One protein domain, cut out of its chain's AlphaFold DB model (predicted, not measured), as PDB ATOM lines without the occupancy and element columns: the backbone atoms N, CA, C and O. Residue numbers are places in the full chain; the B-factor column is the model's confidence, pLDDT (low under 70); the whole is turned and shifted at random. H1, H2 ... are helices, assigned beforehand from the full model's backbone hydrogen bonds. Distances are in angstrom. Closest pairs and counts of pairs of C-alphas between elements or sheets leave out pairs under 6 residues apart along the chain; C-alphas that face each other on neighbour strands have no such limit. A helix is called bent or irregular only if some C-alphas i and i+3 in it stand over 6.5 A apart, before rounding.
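This is residues 37 to 92 of the 92 residues of the protein "Adenylate cyclase" of Actinobacteria bacterium (UniProt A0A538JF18). One long helix, H3, forms one long side of the domain, and two short helices, H1 and H2, sit by its first half, H1 crosswise to it and H2 at the corner where H3 begins. The rest is mostly a winding stretch without a named element, residues 37 to 59, which begins beside the later part of H3, swings away from it and loops back to the start of H1. The printed part has 56 residues, with three named helices in the order H1, H2, H3 and no named strand; the class is all helix, though under half of the residues, 26 of 56, are in named elements. The whole is compact, with a radius of gyration of the C-alphas of 10.6 A, and the C-alphas span 30 by 22 by 15 A.

H3, residues 76 to 90, touches both other helices. H1, residues 60 to 65, touches residues 78 to 82 of H3 alone, and their closest C-alphas, those of Tyr 65 and Val 79, are 4.6 A apart. The lines of H1 and H3 stand only just about perpendicular, at 72 degrees. H2, residues 70 to 74, and H3 touch only at the corner by their link, and only just, with 3 pairs of C-alphas within 8 A. On the side of H3, residues 78 to 79 alone take part, and the closest C-alphas are those of Asn 72 and Ser 78, 5.6 A apart. H1 and H2 are close but not clearly touching; their closest C-alphas, those of Tyr 65 and Asn 72, are 7.5 A apart. In H1 every O i to N i+4 pair is within hydrogen-bond range, against 8 of 11 in H3 and 0 of 1 in H2, where 2 of 2 O i to N i+3 pairs are within range.

H3 runs from C-alpha 76 at (119.860, 88.010, 108.250) to C-alpha 90 at (121.724, 75.920, 92.136), 20.2 A. It is irregular: C-alphas 78 and 81 are 8.0 A apart, where about 5 A is found in a regular helix. H1 begins with C-alpha 60 at (114.791, 71.961, 113.565) and measures 8.0 A from first to last C-alpha. H2 measures 7.2 A from Pro 70 to Asn 74, C-alpha to C-alpha.

The two C-alphas farthest apart, those of Asn 74 and Arg 92, are 31.0 A apart, while those of Cys 37 and Arg 92, the first and last printed, are 12.9 A apart. The printed part has no cut and ends at the chain's last residue. The links H1 to H2, of 4 residues, and H2 to H3, of 1 residue, are tight. The mean pLDDT of the printed part is 82.0, and residues 39, 41 and 92 are under 70.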
ATOM      1  N   CYS A  37     115.959  79.005  97.924       78.31
ATOM      2  CA  CYS A  37     115.480  77.763  97.332       78.31
ATOM      3  C   CYS A  37     113.971  77.772  97.052       78.31
ATOM      4  O   CYS A  37     113.437  76.723  96.709       78.31
ATOM      5  N   GLU A  38     113.261  78.892  97.207       73.19
ATOM      6  CA  GLU A  38     111.795  78.919  97.025       73.19
ATOM      7  C   GLU A  38     111.348  78.459  95.630       73.19
ATOM      8  O   GLU A  38     110.288  77.856  95.479       73.19
ATOM      9  N   GLU A  39     112.196  78.673  94.623       65.06
ATOM     10  CA  GLU A  39     111.962  78.255  93.237       65.06
ATOM     11  C   GLU A  39     112.671  76.936  92.874       65.06
ATOM     12  O   GLU A  39     112.532  76.442  91.754       65.06
ATOM     13  N   GLN A  40     113.441  76.341  93.795       70.69
ATOM     14  CA  GLN A  40     114.181  75.104  93.540       70.69
ATOM     15  C   GLN A  40     113.214  73.909  93.534       70.69
ATOM     16  O   GLN A  40     112.640  73.578  94.573       70.69
ATOM     17  N   PRO A  41     113.052  73.194  92.404       64.25
ATOM     18  CA  PRO A  41     112.038  72.150  92.285       64.25
ATOM     19  C   PRO A  41     112.354  70.894  93.111       64.25
ATOM     20  O   PRO A  41     111.478  70.046  93.279       64.25
ATOM     21  N   MET A  42     113.594  70.731  93.599       71.88
ATOM     22  CA  MET A  42     114.061  69.509  94.262       71.88
ATOM     23  C   MET A  42     114.997  69.794  95.442       71.88
ATOM     24  O   MET A  42     115.947  70.566  95.340       71.88
ATOM     25  N   THR A  43     114.797  69.070  96.545       80.94
ATOM     26  CA  THR A  43     115.725  69.045  97.687       80.94
ATOM     27  C   THR A  43     116.759  67.919  97.519       80.94
ATOM     28  O   THR A  43     116.404  66.852  97.012       80.94
ATOM     29  N   PRO A  44     118.019  68.065  97.964       78.00
ATOM     30  CA  PRO A  44     119.047  67.033  97.786       78.00
ATOM     31  C   PRO A  44     118.745  65.709  98.507       78.00
ATOM     32  O   PRO A  44     118.683  65.669  99.732       78.00
ATOM     33  N   GLY A  45     118.666  64.590  97.783       84.06
ATOM     34  CA  GLY A  45     118.522  63.262  98.401       84.06
ATOM     35  C   GLY A  45     117.316  63.177  99.349       84.06
ATOM     36  O   GLY A  45     116.207  63.528  98.967       84.06
ATOM     37  N   ASN A  46     117.541  62.746 100.598       87.00
ATOM     38  CA  ASN A  46     116.510  62.662 101.649       87.00
ATOM     39  C   ASN A  46     116.420  63.936 102.523       87.00
ATOM     40  O   ASN A  46     115.930  63.889 103.652       87.00
ATOM     41  N   ALA A  47     116.931  65.075 102.047       86.88
ATOM     42  CA  ALA A  47     117.024  66.304 102.833       86.88
ATOM     43  C   ALA A  47     115.661  66.861 103.277       86.88
ATOM     44  O   ALA A  47     115.600  67.483 104.332       86.88
ATOM     45  N   ALA A  48     114.581  66.624 102.531       88.19
ATOM     46  CA  ALA A  48     113.244  67.089 102.907       88.19
ATOM     47  C   ALA A  48     112.682  66.425 104.178       88.19
ATOM     48  O   ALA A  48     111.825  67.003 104.832       88.19
ATOM     49  N   THR A  49     113.146  65.227 104.551       90.75
ATOM     50  CA  THR A  49     112.621  64.483 105.715       90.75
ATOM     51  C   THR A  49     113.630  64.349 106.855       90.75
ATOM     52  O   THR A  49     113.287  63.908 107.951       90.75
ATOM     53  N   ALA A  50     114.883  64.752 106.640       90.88
ATOM     54  CA  ALA A  50     115.916  64.710 107.665       90.88
ATOM     55  C   ALA A  50     115.703  65.829 108.700       90.88
ATOM     56  O   ALA A  50     115.691  67.005 108.356       90.88
ATOM     57  N   THR A  51     115.558  65.489 109.984       88.88
ATOM     58  CA  THR A  51     115.233  66.448 111.065       88.88
ATOM     59  C   THR A  51     116.211  67.624 111.175       88.88
ATOM     60  O   THR A  51     115.808  68.736 111.502       88.88
ATOM     61  N   GLY A  52     117.498  67.397 110.897       86.88
ATOM     62  CA  GLY A  52     118.540  68.431 110.959       86.88
ATOM     63  C   GLY A  52     118.739  69.224 109.663       86.88
ATOM     64  O   GLY A  52     119.645  70.047 109.596       86.88
ATOM     65  N   SER A  53     117.958  68.956 108.619       86.81
ATOM     66  CA  SER A  53     118.131  69.568 107.301       86.81
ATOM     67  C   SER A  53     117.407  70.904 107.188       86.81
ATOM     68  O   SER A  53     116.256  71.019 107.602       86.81
ATOM     69  N   ALA A  54     118.046  71.890 106.554       83.50
ATOM     70  CA  ALA A  54     117.416  73.174 106.239       83.50
ATOM     71  C   ALA A  54     116.279  73.051 105.203       83.50
ATOM     72  O   ALA A  54     115.453  73.947 105.089       83.50
ATOM     73  N   PHE A  55     116.224  71.935 104.468       85.19
ATOM     74  CA  PHE A  55     115.167  71.631 103.499       85.19
ATOM     75  C   PHE A  55     113.957  70.913 104.104       85.19
ATOM     76  O   PHE A  55     112.988  70.669 103.392       85.19
ATOM     77  N   ASN A  56     114.022  70.517 105.378       88.69
ATOM     78  CA  ASN A  56     112.889  69.911 106.062       88.69
ATOM     79  C   ASN A  56     112.091  71.017 106.767       88.69
ATOM     80  O   ASN A  56     112.571  71.504 107.793       88.69
ATOM     81  N   PRO A  57     110.906  71.408 106.260       84.56
ATOM     82  CA  PRO A  57     110.142  72.531 106.808       84.56
ATOM     83  C   PRO A  57     109.691  72.295 108.256       84.56
ATOM     84  O   PRO A  57     109.578  73.250 109.020       84.56
ATOM     85  N   ASP A  58     109.507  71.032 108.647       88.44
ATOM     86  CA  ASP A  58     109.104  70.628 109.997       88.44
ATOM     87  C   ASP A  58     110.308  70.247 110.884       88.44
ATOM     88  O   ASP A  58     110.164  69.914 112.062       88.44
ATOM     89  N   GLY A  59     111.516  70.247 110.315       87.06
ATOM     90  CA  GLY A  59     112.760  69.934 111.009       87.06
ATOM     91  C   GLY A  59     113.334  71.144 111.739       87.06
ATOM     92  O   GLY A  59     113.100  72.287 111.361       87.06
ATOM     93  N   THR A  60     114.173  70.902 112.748       88.31
ATOM     94  CA  THR A  60     114.791  71.961 113.565       88.31
ATOM     95  C   THR A  60     115.504  73.008 112.711       88.31
ATOM     96  O   THR A  60     115.412  74.202 112.980       88.31
ATOM     97  N   ALA A  61     116.223  72.585 111.670       84.25
ATOM     98  CA  ALA A  61     116.930  73.540 110.827       84.25
ATOM     99  C   ALA A  61     115.995  74.322 109.894       84.25
ATOM    100  O   ALA A  61     116.225  75.514 109.706       84.25
ATOM    101  N   GLY A  62     114.928  73.706 109.376       84.62
ATOM    102  CA  GLY A  62     113.917  74.415 108.590       84.62
ATOM    103  C   GLY A  62     113.150  75.450 109.413       84.62
ATOM    104  O   GLY A  62     112.967  76.581 108.971       84.62
ATOM    105  N   THR A  63     112.786  75.120 110.655       85.94
ATOM    106  CA  THR A  63     112.014  76.026 111.522       85.94
ATOM    107  C   THR A  63     112.843  77.169 112.112       85.94
ATOM    108  O   THR A  63     112.288  78.203 112.489       85.94
ATOM    109  N   HIS A  64     114.165  77.008 112.230       84.12
ATOM    110  CA  HIS A  64     115.029  78.004 112.874       84.12
ATOM    111  C   HIS A  64     115.954  78.762 111.922       84.12
ATOM    112  O   HIS A  64     116.237  79.931 112.188       84.12
ATOM    113  N   TYR A  65     116.411  78.127 110.843       80.56
ATOM    114  CA  TYR A  65     117.519  78.609 110.012       80.56
ATOM    115  C   TYR A  65     117.197  78.632 108.511       80.56
ATOM    116  O   TYR A  65     118.111  78.796 107.706       80.56
ATOM    117  N   ALA A  66     115.934  78.455 108.112       78.69
ATOM    118  CA  ALA A  66     115.514  78.525 106.712       78.69
ATOM    119  C   ALA A  66     114.428  79.584 106.483       78.69
ATOM    120  O   ALA A  66     113.618  79.856 107.371       78.69
ATOM    121  N   GLY A  67     114.393  80.152 105.274       74.88
ATOM    122  CA  GLY A  67     113.317  81.034 104.803       74.88
ATOM    123  C   GLY A  67     113.151  82.342 105.589       74.88
ATOM    124  O   GLY A  67     114.112  82.906 106.111       74.88
ATOM    125  N   GLU A  68     111.910  82.822 105.685       73.94
ATOM    126  CA  GLU A  68     111.561  84.161 106.191       73.94
ATOM    127  C   GLU A  68     111.091  84.188 107.655       73.94
ATOM    128  O   GLU A  68     110.264  85.014 108.046       73.94
ATOM    129  N   GLN A  69     111.589  83.286 108.502       79.00
ATOM    130  CA  GLN A  69     111.106  83.240 109.885       79.00
ATOM    131  C   GLN A  69     111.391  84.553 110.633       79.00
ATOM    132  O   GLN A  69     112.407  85.199 110.364       79.00
ATOM    133  N   PRO A  70     110.571  84.942 111.632       82.81
ATOM    134  CA  PRO A  70     110.695  86.248 112.286       82.81
ATOM    135  C   PRO A  70     112.080  86.533 112.888       82.81
ATOM    136  O   PRO A  70     112.543  87.676 112.912       82.81
ATOM    137  N   GLN A  71     112.781  85.504 113.373       81.38
ATOM    138  CA  GLN A  71     114.147  85.657 113.877       81.38
ATOM    139  C   GLN A  71     115.158  86.030 112.778       81.38
ATOM    140  O   GLN A  71     116.137  86.720 113.065       81.38
ATOM    141  N   ASN A  72     114.902  85.644 111.525       78.62
ATOM    142  CA  ASN A  72     115.773  85.912 110.379       78.62
ATOM    143  C   ASN A  72     115.712  87.385 109.956       78.62
ATOM    144  O   ASN A  72     116.711  87.938 109.511       78.62
ATOM    145  N   SER A  73     114.587  88.068 110.195       80.62
ATOM    146  CA  SER A  73     114.481  89.518 109.980       80.62
ATOM    147  C   SER A  73     115.352  90.331 110.948       80.62
ATOM    148  O   SER A  73     115.776  91.434 110.616       80.62
ATOM    149  N   ASN A  74     115.626  89.798 112.144       82.81
ATOM    150  CA  ASN A  74     116.467  90.453 113.153       82.81
ATOM    151  C   ASN A  74     117.957  90.149 112.961       82.81
ATOM    152  O   ASN A  74     118.813  90.961 113.309       82.81
ATOM    153  N   ASN A  75     118.270  88.975 112.417       83.50
ATOM    154  CA  ASN A  75     119.620  88.584 112.058       83.50
ATOM    155  C   ASN A  75     119.595  87.881 110.695       83.50
ATOM    156  O   ASN A  75     119.434  86.664 110.663       83.50
ATOM    157  N   PRO A  76     119.831  88.603 109.586       77.25
ATOM    158  CA  PRO A  76     119.860  88.010 108.250       77.25
ATOM    159  C   PRO A  76     120.908  86.903 108.108       77.25
ATOM    160  O   PRO A  76     120.814  86.077 107.213       77.25
ATOM    161  N   ALA A  77     121.898  86.845 109.006       82.06
ATOM    162  CA  ALA A  77     122.883  85.778 109.007       82.06
ATOM    163  C   ALA A  77     122.387  84.460 109.651       82.06
ATOM    164  O   ALA A  77     123.099  83.449 109.635       82.06
ATOM    165  N   SER A  78     121.184  84.408 110.222       79.81
ATOM    166  CA  SER A  78     120.644  83.169 110.796       79.81
ATOM    167  C   SER A  78     120.349  82.099 109.741       79.81
ATOM    168  O   SER A  78     120.301  80.922 110.091       79.81
ATOM    169  N   VAL A  79     120.219  82.476 108.462       82.25
ATOM    170  CA  VAL A  79     119.890  81.551 107.365       82.25
ATOM    171  C   VAL A  79     121.098  80.944 106.647       82.25
ATOM    172  O   VAL A  79     120.923  80.271 105.636       82.25
ATOM    173  N   SER A  80     122.319  81.102 107.175       80.50
ATOM    174  CA  SER A  80     123.573  80.657 106.513       80.50
ATOM    175  C   SER A  80     123.519  79.242 105.966       80.50
ATOM    176  O   SER A  80     124.006  78.985 104.869       80.50
ATOM    177  N   GLN A  81     122.968  78.310 106.742       79.19
ATOM    178  CA  GLN A  81     122.911  76.908 106.342       79.19
ATOM    179  C   GLN A  81     121.939  76.683 105.185       79.19
ATOM    180  O   GLN A  81     122.253  75.912 104.283       79.19
ATOM    181  N   TYR A  82     120.791  77.359 105.198       85.38
ATOM    182  CA  TYR A  82     119.832  77.316 104.100       85.38
ATOM    183  C   TYR A  82     120.409  77.984 102.854       85.38
ATOM    184  O   TYR A  82     120.433  77.371 101.798       85.38
ATOM    185  N   ASP A  83     120.973  79.178 102.996       87.62
ATOM    186  CA  ASP A  83     121.542  79.961 101.903       87.62
ATOM    187  C   ASP A  83     122.695  79.218 101.196       87.62
ATOM    188  O   ASP A  83     122.665  78.980  99.985       87.62
ATOM    189  N   VAL A  84     123.675  78.718 101.959       86.50
ATOM    190  CA  VAL A  84     124.761  77.897 101.397       86.50
ATOM    191  C   VAL A  84     124.206  76.635 100.748       86.50
ATOM    192  O   VAL A  84     124.686  76.242  99.687       86.50
ATOM    193  N   ALA A  85     123.205  75.994 101.348       84.50
ATOM    194  CA  ALA A  85     122.589  74.829 100.739       84.50
ATOM    195  C   ALA A  85     121.901  75.182  99.413       84.50
ATOM    196  O   ALA A  85     122.105  74.465  98.436       84.50
ATOM    197  N   CYS A  86     121.178  76.299  99.338       86.44
ATOM    198  CA  CYS A  86     120.566  76.801  98.110       86.44
ATOM    199  C   CYS A  86     121.600  77.077  97.032       86.44
ATOM    200  O   CYS A  86     121.437  76.616  95.903       86.44
ATOM    201  N   PHE A  87     122.709  77.712  97.406       88.69
ATOM    202  CA  PHE A  87     123.848  77.875  96.520       88.69
ATOM    203  C   PHE A  87     124.381  76.527  96.017       88.69
ATOM    204  O   PHE A  87     124.632  76.374  94.835       88.69
ATOM    205  N   GLN A  88     124.521  75.499  96.859       86.44
ATOM    206  CA  GLN A  88     124.986  74.192  96.371       86.44
ATOM    207  C   GLN A  88     124.006  73.526  95.398       86.44
ATOM    208  O   GLN A  88     124.440  72.846  94.468       86.44
ATOM    209  N   VAL A  89     122.696  73.677  95.613       83.88
ATOM    210  CA  VAL A  89     121.691  73.069  94.729       83.88
ATOM    211  C   VAL A  89     121.608  73.806  93.396       83.88
ATOM    212  O   VAL A  89     121.516  73.143  92.371       83.88
ATOM    213  N   SER A  90     121.728  75.137  93.380       82.06
ATOM    214  CA  SER A  90     121.724  75.920  92.136       82.06
ATOM    215  C   SER A  90     122.922  75.646  91.226       82.06
ATOM    216  O   SER A  90     122.874  75.986  90.050       82.06
ATOM    217  N   GLN A  91     123.991  75.049  91.760       80.19
ATOM    218  CA  GLN A  91     125.201  74.702  91.011       80.19
ATOM    219  C   GLN A  91     125.178  73.273  90.440       80.19
ATOM    220  O   GLN A  91     126.180  72.844  89.862       80.19
ATOM    221  N   ARG A  92     124.086  72.520  90.630       67.62
ATOM    222  CA  ARG A  92     123.879  71.218  89.980       67.62
ATOM    223  C   ARG A  92     123.239  71.363  88.611       67.62
ATOM    224  O   ARG A  92     123.614  70.544  87.745       67.62
TER     225      ARG A  92